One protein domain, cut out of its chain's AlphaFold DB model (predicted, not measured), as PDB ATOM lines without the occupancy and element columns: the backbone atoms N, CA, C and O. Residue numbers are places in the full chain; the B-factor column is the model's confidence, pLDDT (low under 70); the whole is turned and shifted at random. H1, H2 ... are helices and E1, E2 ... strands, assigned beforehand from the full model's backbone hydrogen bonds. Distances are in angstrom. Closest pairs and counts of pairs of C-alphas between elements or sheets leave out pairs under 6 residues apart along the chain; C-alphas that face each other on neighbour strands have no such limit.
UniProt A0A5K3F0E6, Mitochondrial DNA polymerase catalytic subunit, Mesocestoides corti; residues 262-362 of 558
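AT A GLANCE: This is residues 262 to 362 of the 558 residues of the protein "Mitochondrial DNA polymerase catalytic subunit" of Mesocestoides corti (UniProt A0A5K3F0E6). A long two-stranded ribbon, the hairpin E1 and E2, reaches out as an arm from a head of five helices, and this arm makes much of the length of the model. In the head, H3 and H4 lie side by side as a helical hairpin, H5 crosses H4 and leads into the arm, H2 packs on H3 and H5, and H1 sits at the edge of the head beyond H2. The printed part has 101 residues, with five named helices followed by two strands, H1 H2 H3 H4 H5 E1 E2; the sheet, in the order E1 - E2, is antiparallel and the class is mixed, helices and strands. The whole is loose, with a radius of gyration of the C-alphas of 16.8 A, and flat, spanning 55 by 35 by 18 A.

HOW THE PARTS SIT: E1, residues 337 to 344, and E2, residues 353 to 360, are antiparallel neighbours at 151 degrees and form a hairpin. N 340 and O 357 are 2.8 A apart and N 344 and O 353 are 2.7 A apart, both within hydrogen-bond range. H5, residues 321 to 335, is near E1, with 5 pairs of C-alphas within 10 A. The closest C-alphas of H5 and E2, those of Ala 334 and Gly 360, are 7.5 A apart. H5 touches H4, residues 305 to 315, at a steep tilt of 62 degrees, opposite ways; the closest C-alphas are those of Lys 309 and Ala 324, 5.3 A. H4 and H3, residues 289 to 300, form a helical hairpin at a shallow tilt of 19 degrees, opposite ways, and touch closest at the C-alphas of Glu 291 and Phe 315, 6.9 A. H2, residues 277 to 285, is the hub, touching three helices. It touches H3 about perpendicular, at 80 degrees, closest at the C-alphas of Ala 282 and Ala 292, 5.2 A. H5 touches H2 with residues 327 to 331 alone, closest at the C-alphas of Ile 285 and Lys 327, 5.8 A. H1, residues 262 to 267, only just touches H2, with 3 pairs of C-alphas within 8 A, the closest being those of Met 265 and Leu 277, 5.6 A. H1 is apart from H3, H4, H5 and both strands. In H1 to H5 every O i to N i+4 pair is within hydrogen-bond range.

IN THESE COORDINATES: E1 runs 19.9 A and E2 22.3 A, E2 ending at C-alpha 360 (-5.204, 149.336, -8.158). H5 is the longest helix, 21.0 A; H3 measures 16.1 A, H4 15.4 A, H2 12.7 A and H1 8.8 A. H1 begins at C-alpha 262 (-1.974, 160.003, -3.009).

THE WHOLE: The C-alphas of Asn 318 and Ser 348, 56.8 A apart, are the two farthest apart. The printed part has no cut, and no link is long. Mean pLDDT of the printed part is 82.9; residues 301 to 302, 317 and 344 to 352 are under 70.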
ATOM      1  N   TYR A 262      -3.011 159.014  -2.727       91.38
ATOM      2  CA  TYR A 262      -1.974 160.003  -3.009       91.38
ATOM      3  C   TYR A 262      -2.304 161.383  -2.425       91.38
ATOM      4  O   TYR A 262      -1.433 161.985  -1.799       91.38
ATOM      5  N   GLY A 263      -3.553 161.843  -2.555       91.81
ATOM      6  CA  GLY A 263      -4.056 163.042  -1.877       91.81
ATOM      7  C   GLY A 263      -3.874 162.984  -0.371       91.81
ATOM      8  O   GLY A 263      -3.255 163.869   0.215       91.81
ATOM      9  N   TRP A 264      -4.295 161.884   0.249       91.44
ATOM     10  CA  TRP A 264      -4.156 161.694   1.690       91.44
ATOM     11  C   TRP A 264      -2.690 161.722   2.148       91.44
ATOM     12  O   TRP A 264      -2.349 162.412   3.105       91.44
ATOM     13  N   MET A 265      -1.791 161.025   1.437       89.94
ATOM     14  CA  MET A 265      -0.352 161.045   1.742       89.94
ATOM     15  C   MET A 265       0.294 162.423   1.549       89.94
ATOM     16  O   MET A 265       1.349 162.671   2.130       89.94
ATOM     17  N   THR A 266      -0.290 163.278   0.710       88.81
ATOM     18  CA  THR A 266       0.226 164.620   0.420       88.81
ATOM     19  C   THR A 266      -0.238 165.639   1.462       88.81
ATOM     20  O   THR A 266       0.548 166.501   1.833       88.81
ATOM     21  N   LEU A 267      -1.474 165.513   1.959       86.75
ATOM     22  CA  LEU A 267      -2.073 166.449   2.920       86.75
ATOM     23  C   LEU A 267      -1.795 166.081   4.386       86.75
ATOM     24  O   LEU A 267      -1.425 166.941   5.172       86.75
ATOM     25  N   GLU A 268      -1.950 164.803   4.746       85.50
ATOM     26  CA  GLU A 268      -1.859 164.303   6.134       85.50
ATOM     27  C   GLU A 268      -0.638 163.392   6.368       85.50
ATOM     28  O   GLU A 268      -0.391 162.872   7.465       85.50
ATOM     29  N   GLY A 269       0.154 163.151   5.322       83.44
ATOM     30  CA  GLY A 269       1.364 162.349   5.416       83.44
ATOM     31  C   GLY A 269       2.417 163.018   6.297       83.44
ATOM     32  O   GLY A 269       2.878 164.118   6.020       83.44
ATOM     33  N   SER A 270       2.876 162.315   7.331       81.12
ATOM     34  CA  SER A 270       3.909 162.802   8.240       81.12
ATOM     35  C   SER A 270       5.188 161.989   8.099       81.12
ATOM     36  O   SER A 270       5.167 160.753   8.122       81.12
ATOM     37  N   LYS A 271       6.321 162.699   8.042       82.88
ATOM     38  CA  LYS A 271       7.658 162.098   8.110       82.88
ATOM     39  C   LYS A 271       7.877 161.356   9.428       82.88
ATOM     40  O   LYS A 271       8.427 160.261   9.413       82.88
ATOM     41  N   ALA A 272       7.423 161.922  10.548       82.81
ATOM     42  CA  ALA A 272       7.601 161.332  11.876       82.81
ATOM     43  C   ALA A 272       6.813 160.022  12.032       82.81
ATOM     44  O   ALA A 272       7.336 159.043  12.554       82.81
ATOM     45  N   LYS A 273       5.580 159.975  11.509       82.69
ATOM     46  CA  LYS A 273       4.736 158.765  11.521       82.69
ATOM     47  C   LYS A 273       5.077 157.778  10.392       82.69
ATOM     48  O   LYS A 273       4.468 156.717  10.297       82.69
ATOM     49  N   GLY A 274       6.004 158.135   9.498       83.12
ATOM     50  CA  GLY A 274       6.340 157.360   8.303       83.12
ATOM     51  C   GLY A 274       5.164 157.162   7.340       83.12
ATOM     52  O   GLY A 274       5.117 156.174   6.599       83.12
ATOM     53  N   THR A 275       4.186 158.071   7.376       85.31
ATOM     54  CA  THR A 275       2.985 158.040   6.533       85.31
ATOM     55  C   THR A 275       3.120 158.884   5.273       85.31
ATOM     56  O   THR A 275       2.296 158.727   4.375       85.31
ATOM     57  N   ASP A 276       4.162 159.715   5.164       87.31
ATOM     58  CA  ASP A 276       4.426 160.503   3.959       87.31
ATOM     59  C   ASP A 276       4.840 159.637   2.760       87.31
ATOM     60  O   ASP A 276       5.445 158.567   2.896       87.31
ATOM     61  N   LEU A 277       4.558 160.158   1.563       86.12
ATOM     62  CA  LEU A 277       4.816 159.509   0.276       86.12
ATOM     63  C   LEU A 277       6.251 158.962   0.158       86.12
ATOM     64  O   LEU A 277       6.467 157.834  -0.307       86.12
ATOM     65  N   HIS A 278       7.246 159.751   0.572       90.38
ATOM     66  CA  HIS A 278       8.652 159.375   0.433       90.38
ATOM     67  C   HIS A 278       9.035 158.256   1.396       90.38
ATOM     68  O   HIS A 278       9.710 157.316   0.980       90.38
ATOM     69  N   THR A 279       8.575 158.299   2.649       89.06
ATOM     70  CA  THR A 279       8.859 157.233   3.621       89.06
ATOM     71  C   THR A 279       8.135 155.935   3.269       89.06
ATOM     72  O   THR A 279       8.731 154.861   3.340       89.06
ATOM     73  N   LYS A 280       6.889 156.002   2.784       88.38
ATOM     74  CA  LYS A 280       6.170 154.815   2.285       88.38
ATOM     75  C   LYS A 280       6.891 154.160   1.113       88.38
ATOM     76  O   LYS A 280       7.038 152.940   1.084       88.38
ATOM     77  N   THR A 281       7.388 154.971   0.182       89.38
ATOM     78  CA  THR A 281       8.182 154.489  -0.953       89.38
ATOM     79  C   THR A 281       9.494 153.872  -0.479       89.38
ATOM     80  O   THR A 281       9.805 152.748  -0.857       89.38
ATOM     81  N   ALA A 282      10.224 154.561   0.400       90.88
ATOM     82  CA  ALA A 282      11.467 154.077   0.996       90.88
ATOM     83  C   ALA A 282      11.297 152.694   1.644       90.88
ATOM     84  O   ALA A 282      12.046 151.772   1.327       90.88
ATOM     85  N   ASN A 283      10.252 152.521   2.455       90.38
ATOM     86  CA  ASN A 283       9.955 151.259   3.136       90.38
ATOM     87  C   ASN A 283       9.531 150.142   2.168       90.38
ATOM     88  O   ASN A 283       9.840 148.977   2.396       90.38
ATOM     89  N   LEU A 284       8.837 150.470   1.071       88.25
ATOM     90  CA  LEU A 284       8.339 149.478   0.110       88.25
ATOM     91  C   LEU A 284       9.465 148.751  -0.648       88.25
ATOM     92  O   LEU A 284       9.339 147.551  -0.935       88.25
ATOM     93  N   ILE A 285      10.523 149.487  -0.998       88.62
ATOM     94  CA  ILE A 285      11.662 149.008  -1.803       88.62
ATOM     95  C   ILE A 285      12.981 148.907  -1.021       88.62
ATOM     96  O   ILE A 285      13.950 148.363  -1.550       88.62
ATOM     97  N   GLY A 286      13.019 149.365   0.232       87.69
ATOM     98  CA  GLY A 286      14.182 149.255   1.117       87.69
ATOM     99  C   GLY A 286      15.318 150.209   0.748       87.69
ATOM    100  O   GLY A 286      16.459 149.770   0.614       87.69
ATOM    101  N   ILE A 287      15.008 151.493   0.551       87.94
ATOM    102  CA  ILE A 287      15.992 152.559   0.273       87.94
ATOM    103  C   ILE A 287      15.864 153.698   1.289       87.94
ATOM    104  O   ILE A 287      14.894 153.752   2.043       87.94
ATOM    105  N   LYS A 288      16.813 154.639   1.317       89.12
ATOM    106  CA  LYS A 288      16.724 155.804   2.210       89.12
ATOM    107  C   LYS A 288      15.639 156.771   1.731       89.12
ATOM    108  O   LYS A 288      15.377 156.912   0.538       89.12
ATOM    109  N   ARG A 289      15.048 157.538   2.655       86.88
ATOM    110  CA  ARG A 289      13.999 158.525   2.324       86.88
ATOM    111  C   ARG A 289      14.441 159.553   1.275       86.88
ATOM    112  O   ARG A 289      13.660 159.894   0.393       86.88
ATOM    113  N   ASN A 290      15.679 160.043   1.347       84.81
ATOM    114  CA  ASN A 290      16.193 161.024   0.382       84.81
ATOM    115  C   ASN A 290      16.345 160.424  -1.025       84.81
ATOM    116  O   ASN A 290      16.039 161.086  -2.011       84.81
ATOM    117  N   GLU A 291      16.729 159.152  -1.119       87.81
ATOM    118  CA  GLU A 291      16.783 158.399  -2.379       87.81
ATOM    119  C   GLU A 291      15.364 158.185  -2.934       87.81
ATOM    120  O   GLU A 291      15.101 158.427  -4.112       87.81
ATOM    121  N   ALA A 292      14.406 157.844  -2.062       89.00
ATOM    122  CA  ALA A 292      12.995 157.724  -2.420       89.00
ATOM    123  C   ALA A 292      12.377 159.053  -2.875       89.00
ATOM    124  O   ALA A 292      11.507 159.055  -3.746       89.00
ATOM    125  N   LYS A 293      12.839 160.190  -2.337       88.44
ATOM    126  CA  LYS A 293      12.455 161.524  -2.814       88.44
ATOM    127  C   LYS A 293      12.832 161.693  -4.283       88.44
ATOM    128  O   LYS A 293      11.951 161.964  -5.094       88.44
ATOM    129  N   VAL A 294      14.095 161.453  -4.634       85.44
ATOM    130  CA  VAL A 294      14.578 161.530  -6.026       85.44
ATOM    131  C   VAL A 294      13.797 160.573  -6.932       85.44
ATOM    132  O   VAL A 294      13.365 160.961  -8.018       85.44
ATOM    133  N   LEU A 295      13.555 159.346  -6.463       86.94
ATOM    134  CA  LEU A 295      12.818 158.333  -7.215       86.94
ATOM    135  C   LEU A 295      11.360 158.731  -7.483       86.94
ATOM    136  O   LEU A 295      10.881 158.566  -8.604       86.94
ATOM    137  N   ASN A 296      10.658 159.260  -6.477       86.81
ATOM    138  CA  ASN A 296       9.261 159.671  -6.613       86.81
ATOM    139  C   ASN A 296       9.095 160.826  -7.588       86.81
ATOM    140  O   ASN A 296       8.218 160.748  -8.445       86.81
ATOM    141  N   TYR A 297       9.959 161.842  -7.508       80.25
ATOM    142  CA  TYR A 297       9.928 162.942  -8.469       80.25
ATOM    143  C   TYR A 297      10.136 162.429  -9.894       80.25
ATOM    144  O   TYR A 297       9.302 162.673 -10.759       80.25
ATOM    145  N   ALA A 298      11.168 161.619 -10.142       79.19
ATOM    146  CA  ALA A 298      11.385 161.067 -11.477       79.19
ATOM    147  C   ALA A 298      10.177 160.252 -11.987       79.19
ATOM    148  O   ALA A 298       9.718 160.421 -13.118       79.19
ATOM    149  N   ARG A 299       9.614 159.389 -11.135       82.94
ATOM    150  CA  ARG A 299       8.507 158.490 -11.492       82.94
ATOM    151  C   ARG A 299       7.195 159.224 -11.792       82.94
ATOM    152  O   ARG A 299       6.487 158.823 -12.724       82.94
ATOM    153  N   LEU A 300       6.877 160.268 -11.022       73.62
ATOM    154  CA  LEU A 300       5.698 161.114 -11.235       73.62
ATOM    155  C   LEU A 300       5.779 161.847 -12.578       73.62
ATOM    156  O   LEU A 300       4.791 161.905 -13.304       73.62
ATOM    157  N   TYR A 301       6.978 162.272 -12.982       69.69
ATOM    158  CA  TYR A 301       7.217 162.958 -14.257       69.69
ATOM    159  C   TYR A 301       7.445 162.025 -15.449       69.69
ATOM    160  O   TYR A 301       8.077 162.391 -16.439       69.69
ATOM    161  N   GLY A 302       6.891 160.814 -15.382       65.06
ATOM    162  CA  GLY A 302       6.798 159.930 -16.537       65.06
ATOM    163  C   GLY A 302       7.974 158.972 -16.722       65.06
ATOM    164  O   GLY A 302       7.966 158.220 -17.697       65.06
ATOM    165  N   SER A 303       8.932 158.909 -15.790       73.75
ATOM    166  CA  SER A 303       9.941 157.844 -15.811       73.75
ATOM    167  C   SER A 303       9.282 156.463 -15.693       73.75
ATOM    168  O   SER A 303       8.419 156.221 -14.842       73.75
ATOM    169  N   GLY A 304       9.675 155.560 -16.594       79.62
ATOM    170  CA  GLY A 304       9.222 154.171 -16.630       79.62
ATOM    171  C   GLY A 304      10.077 153.234 -15.773       79.62
ATOM    172  O   GLY A 304      11.044 153.652 -15.137       79.62
ATOM    173  N   VAL A 305       9.738 151.943 -15.819       83.50
ATOM    174  CA  VAL A 305      10.408 150.868 -15.064       83.50
ATOM    175  C   VAL A 305      11.926 150.855 -15.296       83.50
ATOM    176  O   VAL A 305      12.678 150.721 -14.338       83.50
ATOM    177  N   GLU A 306      12.394 151.051 -16.532       83.50
ATOM    178  CA  GLU A 306      13.832 151.026 -16.859       83.50
ATOM    179  C   GLU A 306      14.630 152.131 -16.163       83.50
ATOM    180  O   GLU A 306      15.702 151.891 -15.614       83.50
ATOM    181  N   PHE A 307      14.072 153.340 -16.100       82.75
ATOM    182  CA  PHE A 307      14.709 154.431 -15.371       82.75
ATOM    183  C   PHE A 307      14.726 154.155 -13.861       82.75
ATOM    184  O   PHE A 307      15.721 154.421 -13.189       82.75
ATOM    185  N   THR A 308      13.643 153.585 -13.324       85.31
ATOM    186  CA  THR A 308      13.573 153.148 -11.922       85.31
ATOM    187  C   THR A 308      14.645 152.101 -11.612       85.31
ATOM    188  O   THR A 308      15.330 152.247 -10.604       85.31
ATOM    189  N   LYS A 309      14.845 151.098 -12.479       86.31
ATOM    190  CA  LYS A 309      15.916 150.094 -12.337       86.31
ATOM    191  C   LYS A 309      17.289 150.755 -12.264       86.31
ATOM    192  O   LYS A 309      18.021 150.525 -11.308       86.31
ATOM    193  N   HIS A 310      17.593 151.626 -13.228       82.56
ATOM    194  CA  HIS A 310      18.868 152.346 -13.284       82.56
ATOM    195  C   HIS A 310      19.131 153.151 -12.010       82.56
ATOM    196  O   HIS A 310      20.218 153.101 -11.439       82.56
ATOM    197  N   LEU A 311      18.116 153.869 -11.529       83.19
ATOM    198  CA  LEU A 311      18.251 154.699 -10.341       83.19
ATOM    199  C   LEU A 311      18.423 153.857  -9.062       83.19
ATOM    200  O   LEU A 311      19.243 154.204  -8.215       83.19
ATOM    201  N   LEU A 312      17.730 152.718  -8.948       83.75
ATOM    202  CA  LEU A 312      17.926 151.762  -7.852       83.75
ATOM    203  C   LEU A 312      19.347 151.185  -7.841       83.75
ATOM    204  O   LEU A 312      19.963 151.125  -6.779       83.75
ATOM    205  N   SER A 313      19.891 150.835  -9.010       80.94
ATOM    206  CA  SER A 313      21.276 150.369  -9.143       80.94
ATOM    207  C   SER A 313      22.305 151.426  -8.733       80.94
ATOM    208  O   SER A 313      23.361 151.076  -8.214       80.94
ATOM    209  N   LYS A 314      22.003 152.722  -8.899       78.00
ATOM    210  CA  LYS A 314      22.867 153.805  -8.395       78.00
ATOM    211  C   LYS A 314      22.812 153.953  -6.874       78.00
ATOM    212  O   LYS A 314      23.833 154.255  -6.260       78.00
ATOM    213  N   PHE A 315      21.640 153.772  -6.265       79.88
ATOM    214  CA  PHE A 315      21.472 153.904  -4.813       79.88
ATOM    215  C   PHE A 315      22.024 152.703  -4.040       79.88
ATOM    216  O   PHE A 315      22.550 152.864  -2.942       79.88
ATOM    217  N   GLN A 316      21.930 151.503  -4.615       76.12
ATOM    218  CA  GLN A 316      22.342 150.257  -3.974       76.12
ATOM    219  C   GLN A 316      23.475 149.621  -4.784       76.12
ATOM    220  O   GLN A 316      23.226 148.950  -5.779       76.12
ATOM    221  N   SER A 317      24.726 149.799  -4.347       66.12
ATOM    222  CA  SER A 317      25.918 149.368  -5.101       66.12
ATOM    223  C   SER A 317      26.013 147.860  -5.353       66.12
ATOM    224  O   SER A 317      26.709 147.450  -6.275       66.12
ATOM    225  N   ASN A 318      25.315 147.044  -4.558       73.00
ATOM    226  CA  ASN A 318      25.406 145.580  -4.603       73.00
ATOM    227  C   ASN A 318      24.092 144.913  -5.048       73.00
ATOM    228  O   ASN A 318      23.921 143.711  -4.848       73.00
ATOM    229  N   ILE A 319      23.138 145.668  -5.610       80.00
ATOM    230  CA  ILE A 319      21.872 145.085  -6.068       80.00
ATOM    231  C   ILE A 319      22.074 144.302  -7.369       80.00
ATOM    232  O   ILE A 319      22.628 144.813  -8.345       80.00
ATOM    233  N   ARG A 320      21.590 143.055  -7.411       82.19
ATOM    234  CA  ARG A 320      21.587 142.271  -8.654       82.19
ATOM    235  C   ARG A 320      20.590 142.880  -9.655       82.19
ATOM    236  O   ARG A 320      19.518 143.316  -9.229       82.19
ATOM    237  N   PRO A 321      20.860 142.864 -10.973       82.56
ATOM    238  CA  PRO A 321      19.937 143.415 -11.976       82.56
ATOM    239  C   PRO A 321      18.512 142.843 -11.893       82.56
ATOM    240  O   PRO A 321      17.532 143.573 -12.042       82.56
ATOM    241  N   GLU A 322      18.385 141.551 -11.588       86.31
ATOM    242  CA  GLU A 322      17.094 140.881 -11.389       86.31
ATOM    243  C   GLU A 322      16.338 141.429 -10.173       86.31
ATOM    244  O   GLU A 322      15.143 141.719 -10.252       86.31
ATOM    245  N   GLU A 323      17.039 141.645  -9.058       87.50
ATOM    246  CA  GLU A 323      16.461 142.230  -7.849       87.50
ATOM    247  C   GLU A 323      16.025 143.682  -8.093       87.50
ATOM    248  O   GLU A 323      14.943 144.089  -7.661       87.50
ATOM    249  N   ALA A 324      16.816 144.453  -8.849       86.94
ATOM    250  CA  ALA A 324      16.451 145.804  -9.267       86.94
ATOM    251  C   ALA A 324      15.183 145.803 -10.137       86.94
ATOM    252  O   ALA A 324      14.306 146.648  -9.940       86.94
ATOM    253  N   SER A 325      15.039 144.826 -11.044       88.38
ATOM    254  CA  SER A 325      13.819 144.638 -11.841       88.38
ATOM    255  C   SER A 325      12.608 144.358 -10.963       88.38
ATOM    256  O   SER A 325      11.597 145.052 -11.072       88.38
ATOM    257  N   LEU A 326      12.728 143.405 -10.036       90.25
ATOM    258  CA  LEU A 326      11.647 143.033  -9.126       90.25
ATOM    259  C   LEU A 326      11.210 144.208  -8.245       90.25
ATOM    260  O   LEU A 326      10.012 144.459  -8.101       90.25
ATOM    261  N   LYS A 327      12.158 144.972  -7.685       90.81
ATOM    262  CA  LYS A 327      11.850 146.166  -6.881       90.81
ATOM    263  C   LYS A 327      11.189 147.264  -7.713       90.81
ATOM    264  O   LYS A 327      10.213 147.859  -7.252       90.81
ATOM    265  N   ALA A 328      11.672 147.516  -8.931       90.12
ATOM    266  CA  ALA A 328      11.095 148.517  -9.824       90.12
ATOM    267  C   ALA A 328       9.657 148.159 -10.237       90.12
ATOM    268  O   ALA A 328       8.763 149.003 -10.173       90.12
ATOM    269  N   GLU A 329       9.409 146.900 -10.600       90.88
ATOM    270  CA  GLU A 329       8.072 146.401 -10.934       90.88
ATOM    271  C   GLU A 329       7.129 146.440  -9.730       90.88
ATOM    272  O   GLU A 329       5.993 146.905  -9.853       90.88
ATOM    273  N   LYS A 330       7.602 146.013  -8.551       91.44
ATOM    274  CA  LYS A 330       6.844 146.091  -7.295       91.44
ATOM    275  C   LYS A 330       6.431 147.531  -6.995       91.44
ATOM    276  O   LYS A 330       5.266 147.775  -6.686       91.44
ATOM    277  N   LEU A 331       7.356 148.484  -7.129       90.94
ATOM    278  CA  LEU A 331       7.072 149.903  -6.925       90.94
ATOM    279  C   LEU A 331       6.032 150.417  -7.921       90.94
ATOM    280  O   LEU A 331       5.052 151.040  -7.518       90.94
ATOM    281  N   MET A 332       6.221 150.151  -9.213       89.31
ATOM    282  CA  MET A 332       5.318 150.623 -10.266       89.31
ATOM    283  C   MET A 332       3.913 150.032 -10.118       89.31
ATOM    284  O   MET A 332       2.933 150.762 -10.252       89.31
ATOM    285  N   ARG A 333       3.806 148.751  -9.748       91.25
ATOM    286  CA  ARG A 333       2.524 148.090  -9.471       91.25
ATOM    287  C   ARG A 333       1.834 148.662  -8.234       91.25
ATOM    288  O   ARG A 333       0.638 148.914  -8.290       91.25
ATOM    289  N   ALA A 334       2.556 148.893  -7.139       91.38
ATOM    290  CA  ALA A 334       1.967 149.467  -5.925       91.38
ATOM    291  C   ALA A 334       1.500 150.918  -6.124       91.38
ATOM    292  O   ALA A 334       0.520 151.351  -5.521       91.38
ATOM    293  N   THR A 335       2.194 151.667  -6.983       91.06
ATOM    294  CA  THR A 335       1.950 153.099  -7.174       91.06
ATOM    295  C   THR A 335       1.062 153.403  -8.377       91.06
ATOM    296  O   THR A 335      -0.058 153.864  -8.194       91.06
ATOM    297  N   LYS A 336       1.497 153.119  -9.611       90.12
ATOM    298  CA  LYS A 336       0.684 153.353 -10.819       90.12
ATOM    299  C   LYS A 336      -0.457 152.349 -10.937       90.12
ATOM    300  O   LYS A 336      -1.530 152.707 -11.414       90.12
ATOM    301  N   GLY A 337      -0.250 151.119 -10.471       91.88
ATOM    302  CA  GLY A 337      -1.223 150.038 -10.605       91.88
ATOM    303  C   GLY A 337      -1.007 149.213 -11.872       91.88
ATOM    304  O   GLY A 337       0.112 149.085 -12.369       91.88
ATOM    305  N   TYR A 338      -2.090 148.647 -12.397       90.62
ATOM    306  CA  TYR A 338      -2.127 147.883 -13.643       90.62
ATOM    307  C   TYR A 338      -3.058 148.552 -14.661       90.62
ATOM    308  O   TYR A 338      -3.991 149.264 -14.288       90.62
ATOM    309  N   ARG A 339      -2.793 148.345 -15.954       91.12
ATOM    310  CA  ARG A 339      -3.662 148.832 -17.033       91.12
ATOM    311  C   ARG A 339      -4.860 147.905 -17.201       91.12
ATOM    312  O   ARG A 339      -4.693 146.691 -17.268       91.12
ATOM    313  N   VAL A 340      -6.045 148.486 -17.334       91.75
ATOM    314  CA  VAL A 340      -7.263 147.793 -17.761       91.75
ATOM    315  C   VAL A 340      -7.854 148.490 -18.975       91.75
ATOM    316  O   VAL A 340      -7.791 149.714 -19.084       91.75
ATOM    317  N   SER A 341      -8.422 147.704 -19.881       88.75
ATOM    318  CA  SER A 341      -9.185 148.218 -21.012       88.75
ATOM    319  C   SER A 341     -10.627 148.450 -20.569       88.75
ATOM    320  O   SER A 341     -11.261 147.528 -20.056       88.75
ATOM    321  N   VAL A 342     -11.130 149.672 -20.719       84.19
ATOM    322  CA  VAL A 342     -12.524 150.027 -20.436       84.19
ATOM    323  C   VAL A 342     -13.198 150.546 -21.705       84.19
ATOM    324  O   VAL A 342     -12.554 151.266 -22.470       84.19
ATOM    325  N   PRO A 343     -14.470 150.199 -21.953       77.62
ATOM    326  CA  PRO A 343     -15.213 150.761 -23.073       77.62
ATOM    327  C   PRO A 343     -15.390 152.272 -22.864       77.62
ATOM    328  O   PRO A 343     -15.778 152.726 -21.786       77.62
ATOM    329  N   SER A 344     -15.064 153.050 -23.889       69.88
ATOM    330  CA  SER A 344     -15.272 154.491 -23.947       69.88
ATOM    331  C   SER A 344     -16.745 154.742 -24.254       69.88
ATOM    332  O   SER A 344     -17.222 154.458 -25.352       69.88
ATOM    333  N   GLN A 345     -17.484 155.248 -23.267       58.31
ATOM    334  CA  GLN A 345     -18.821 155.787 -23.488       58.31
ATOM    335  C   GLN A 345     -18.651 157.138 -24.170       58.31
ATOM    336  O   GLN A 345     -18.443 158.122 -23.475       58.31
ATOM    337  N   ASN A 346     -18.579 157.149 -25.500       52.38
ATOM    338  CA  ASN A 346     -18.901 158.277 -26.380       52.38
ATOM    339  C   ASN A 346     -18.463 157.907 -27.792       52.38
ATOM    340  O   ASN A 346     -17.288 158.025 -28.111       52.38
ATOM    341  N   ASN A 347     -19.411 157.446 -28.605       48.50
ATOM    342  CA  ASN A 347     -19.453 157.702 -30.040       48.50
ATOM    343  C   ASN A 347     -20.886 157.444 -30.507       48.50
ATOM    344  O   ASN A 347     -21.408 156.340 -30.357       48.50
ATOM    345  N   SER A 348     -21.500 158.456 -31.112       52.59
ATOM    346  CA  SER A 348     -22.839 158.423 -31.714       52.59
ATOM    347  C   SER A 348     -22.939 157.497 -32.946       52.59
ATOM    348  O   SER A 348     -23.951 157.501 -33.635       52.59
ATOM    349  N   GLU A 349     -21.902 156.698 -33.231       55.78
ATOM    350  CA  GLU A 349     -21.733 155.889 -34.450       55.78
ATOM    351  C   GLU A 349     -21.573 154.374 -34.186       55.78
ATOM    352  O   GLU A 349     -21.131 153.624 -35.053       55.78
ATOM    353  N   GLY A 350     -21.898 153.877 -32.987       55.84
ATOM    354  CA  GLY A 350     -21.977 152.428 -32.724       55.84
ATOM    355  C   GLY A 350     -20.642 151.661 -32.669       55.84
ATOM    356  O   GLY A 350     -20.647 150.453 -32.432       55.84
ATOM    357  N   LYS A 351     -19.486 152.323 -32.822       56.16
ATOM    358  CA  LYS A 351     -18.160 151.736 -32.545       56.16
ATOM    359  C   LYS A 351     -17.762 151.947 -31.082       56.16
ATOM    360  O   LYS A 351     -17.508 153.072 -30.659       56.16
ATOM    361  N   VAL A 352     -17.651 150.850 -30.329       61.47
ATOM    362  CA  VAL A 352     -17.110 150.846 -28.961       61.47
ATOM    363  C   VAL A 352     -15.592 151.006 -29.029       61.47
ATOM    364  O   VAL A 352     -14.865 150.065 -29.342       61.47
ATOM    365  N   GLU A 353     -15.102 152.211 -28.753       71.38
ATOM    366  CA  GLU A 353     -13.670 152.458 -28.603       71.38
ATOM    367  C   GLU A 353     -13.220 152.022 -27.203       71.38
ATOM    368  O   GLU A 353     -13.921 152.253 -26.222       71.38
ATOM    369  N   TYR A 354     -12.061 151.382 -27.081       76.00
ATOM    370  CA  TYR A 354     -11.540 150.927 -25.794       76.00
ATOM    371  C   TYR A 354     -10.419 151.846 -25.310       76.00
ATOM    372  O   TYR A 354      -9.407 152.021 -25.986       76.00
ATOM    373  N   LYS A 355     -10.562 152.393 -24.100       81.88
ATOM    374  CA  LYS A 355      -9.549 153.229 -23.449       81.88
ATOM    375  C   LYS A 355      -8.798 152.434 -22.388       81.88
ATOM    376  O   LYS A 355      -9.393 151.751 -21.560       81.88
ATOM    377  N   SER A 356      -7.475 152.570 -22.360       86.50
ATOM    378  CA  SER A 356      -6.644 151.962 -21.318       86.50
ATOM    379  C   SER A 356      -6.504 152.892 -20.110       86.50
ATOM    380  O   SER A 356      -5.994 154.005 -20.247       86.50
ATOM    381  N   ILE A 357      -6.899 152.444 -18.916       90.94
ATOM    382  CA  ILE A 357      -6.791 153.212 -17.662       90.94
ATOM    383  C   ILE A 357      -5.998 152.447 -16.602       90.94
ATOM    384  O   ILE A 357      -5.978 151.219 -16.586       90.94
ATOM    385  N   TRP A 358      -5.352 153.169 -15.696       92.56
ATOM    386  CA  TRP A 358      -4.672 152.610 -14.533       92.56
ATOM    387  C   TRP A 358      -5.661 152.279 -13.411       92.56
ATOM    388  O   TRP A 358      -6.548 153.078 -13.105       92.56
ATOM    389  N   ARG A 359      -5.494 151.124 -12.758       92.56
ATOM    390  CA  ARG A 359      -6.253 150.713 -11.566       92.56
ATOM    391  C   ARG A 359      -5.364 150.035 -10.526       92.56
ATOM    392  O   ARG A 359      -4.365 149.407 -10.857       92.56
ATOM    393  N   GLY A 360      -5.774 150.120  -9.261       89.81
ATOM    394  CA  GLY A 360      -5.204 149.336  -8.158       89.81
ATOM    395  C   GLY A 360      -3.911 149.872  -7.537       89.81
ATOM    396  O   GLY A 360      -3.436 149.274  -6.576       89.81
ATOM    397  N   GLY A 361      -3.359 150.978  -8.037       92.12
ATOM    398  CA  GLY A 361      -2.214 151.660  -7.438       92.12
ATOM    399  C   GLY A 361      -2.617 152.900  -6.634       92.12
ATOM    400  O   GLY A 361      -3.701 153.455  -6.827       92.12
ATOM    401  N   THR A 362      -1.737 153.359  -5.740       90.75
ATOM    402  CA  THR A 362      -1.966 154.567  -4.920       90.75
ATOM    403  C   THR A 362      -2.142 155.847  -5.740       90.75
ATOM    404  O   THR A 362      -2.798 156.779  -5.288       90.75
TER     405      THR A 362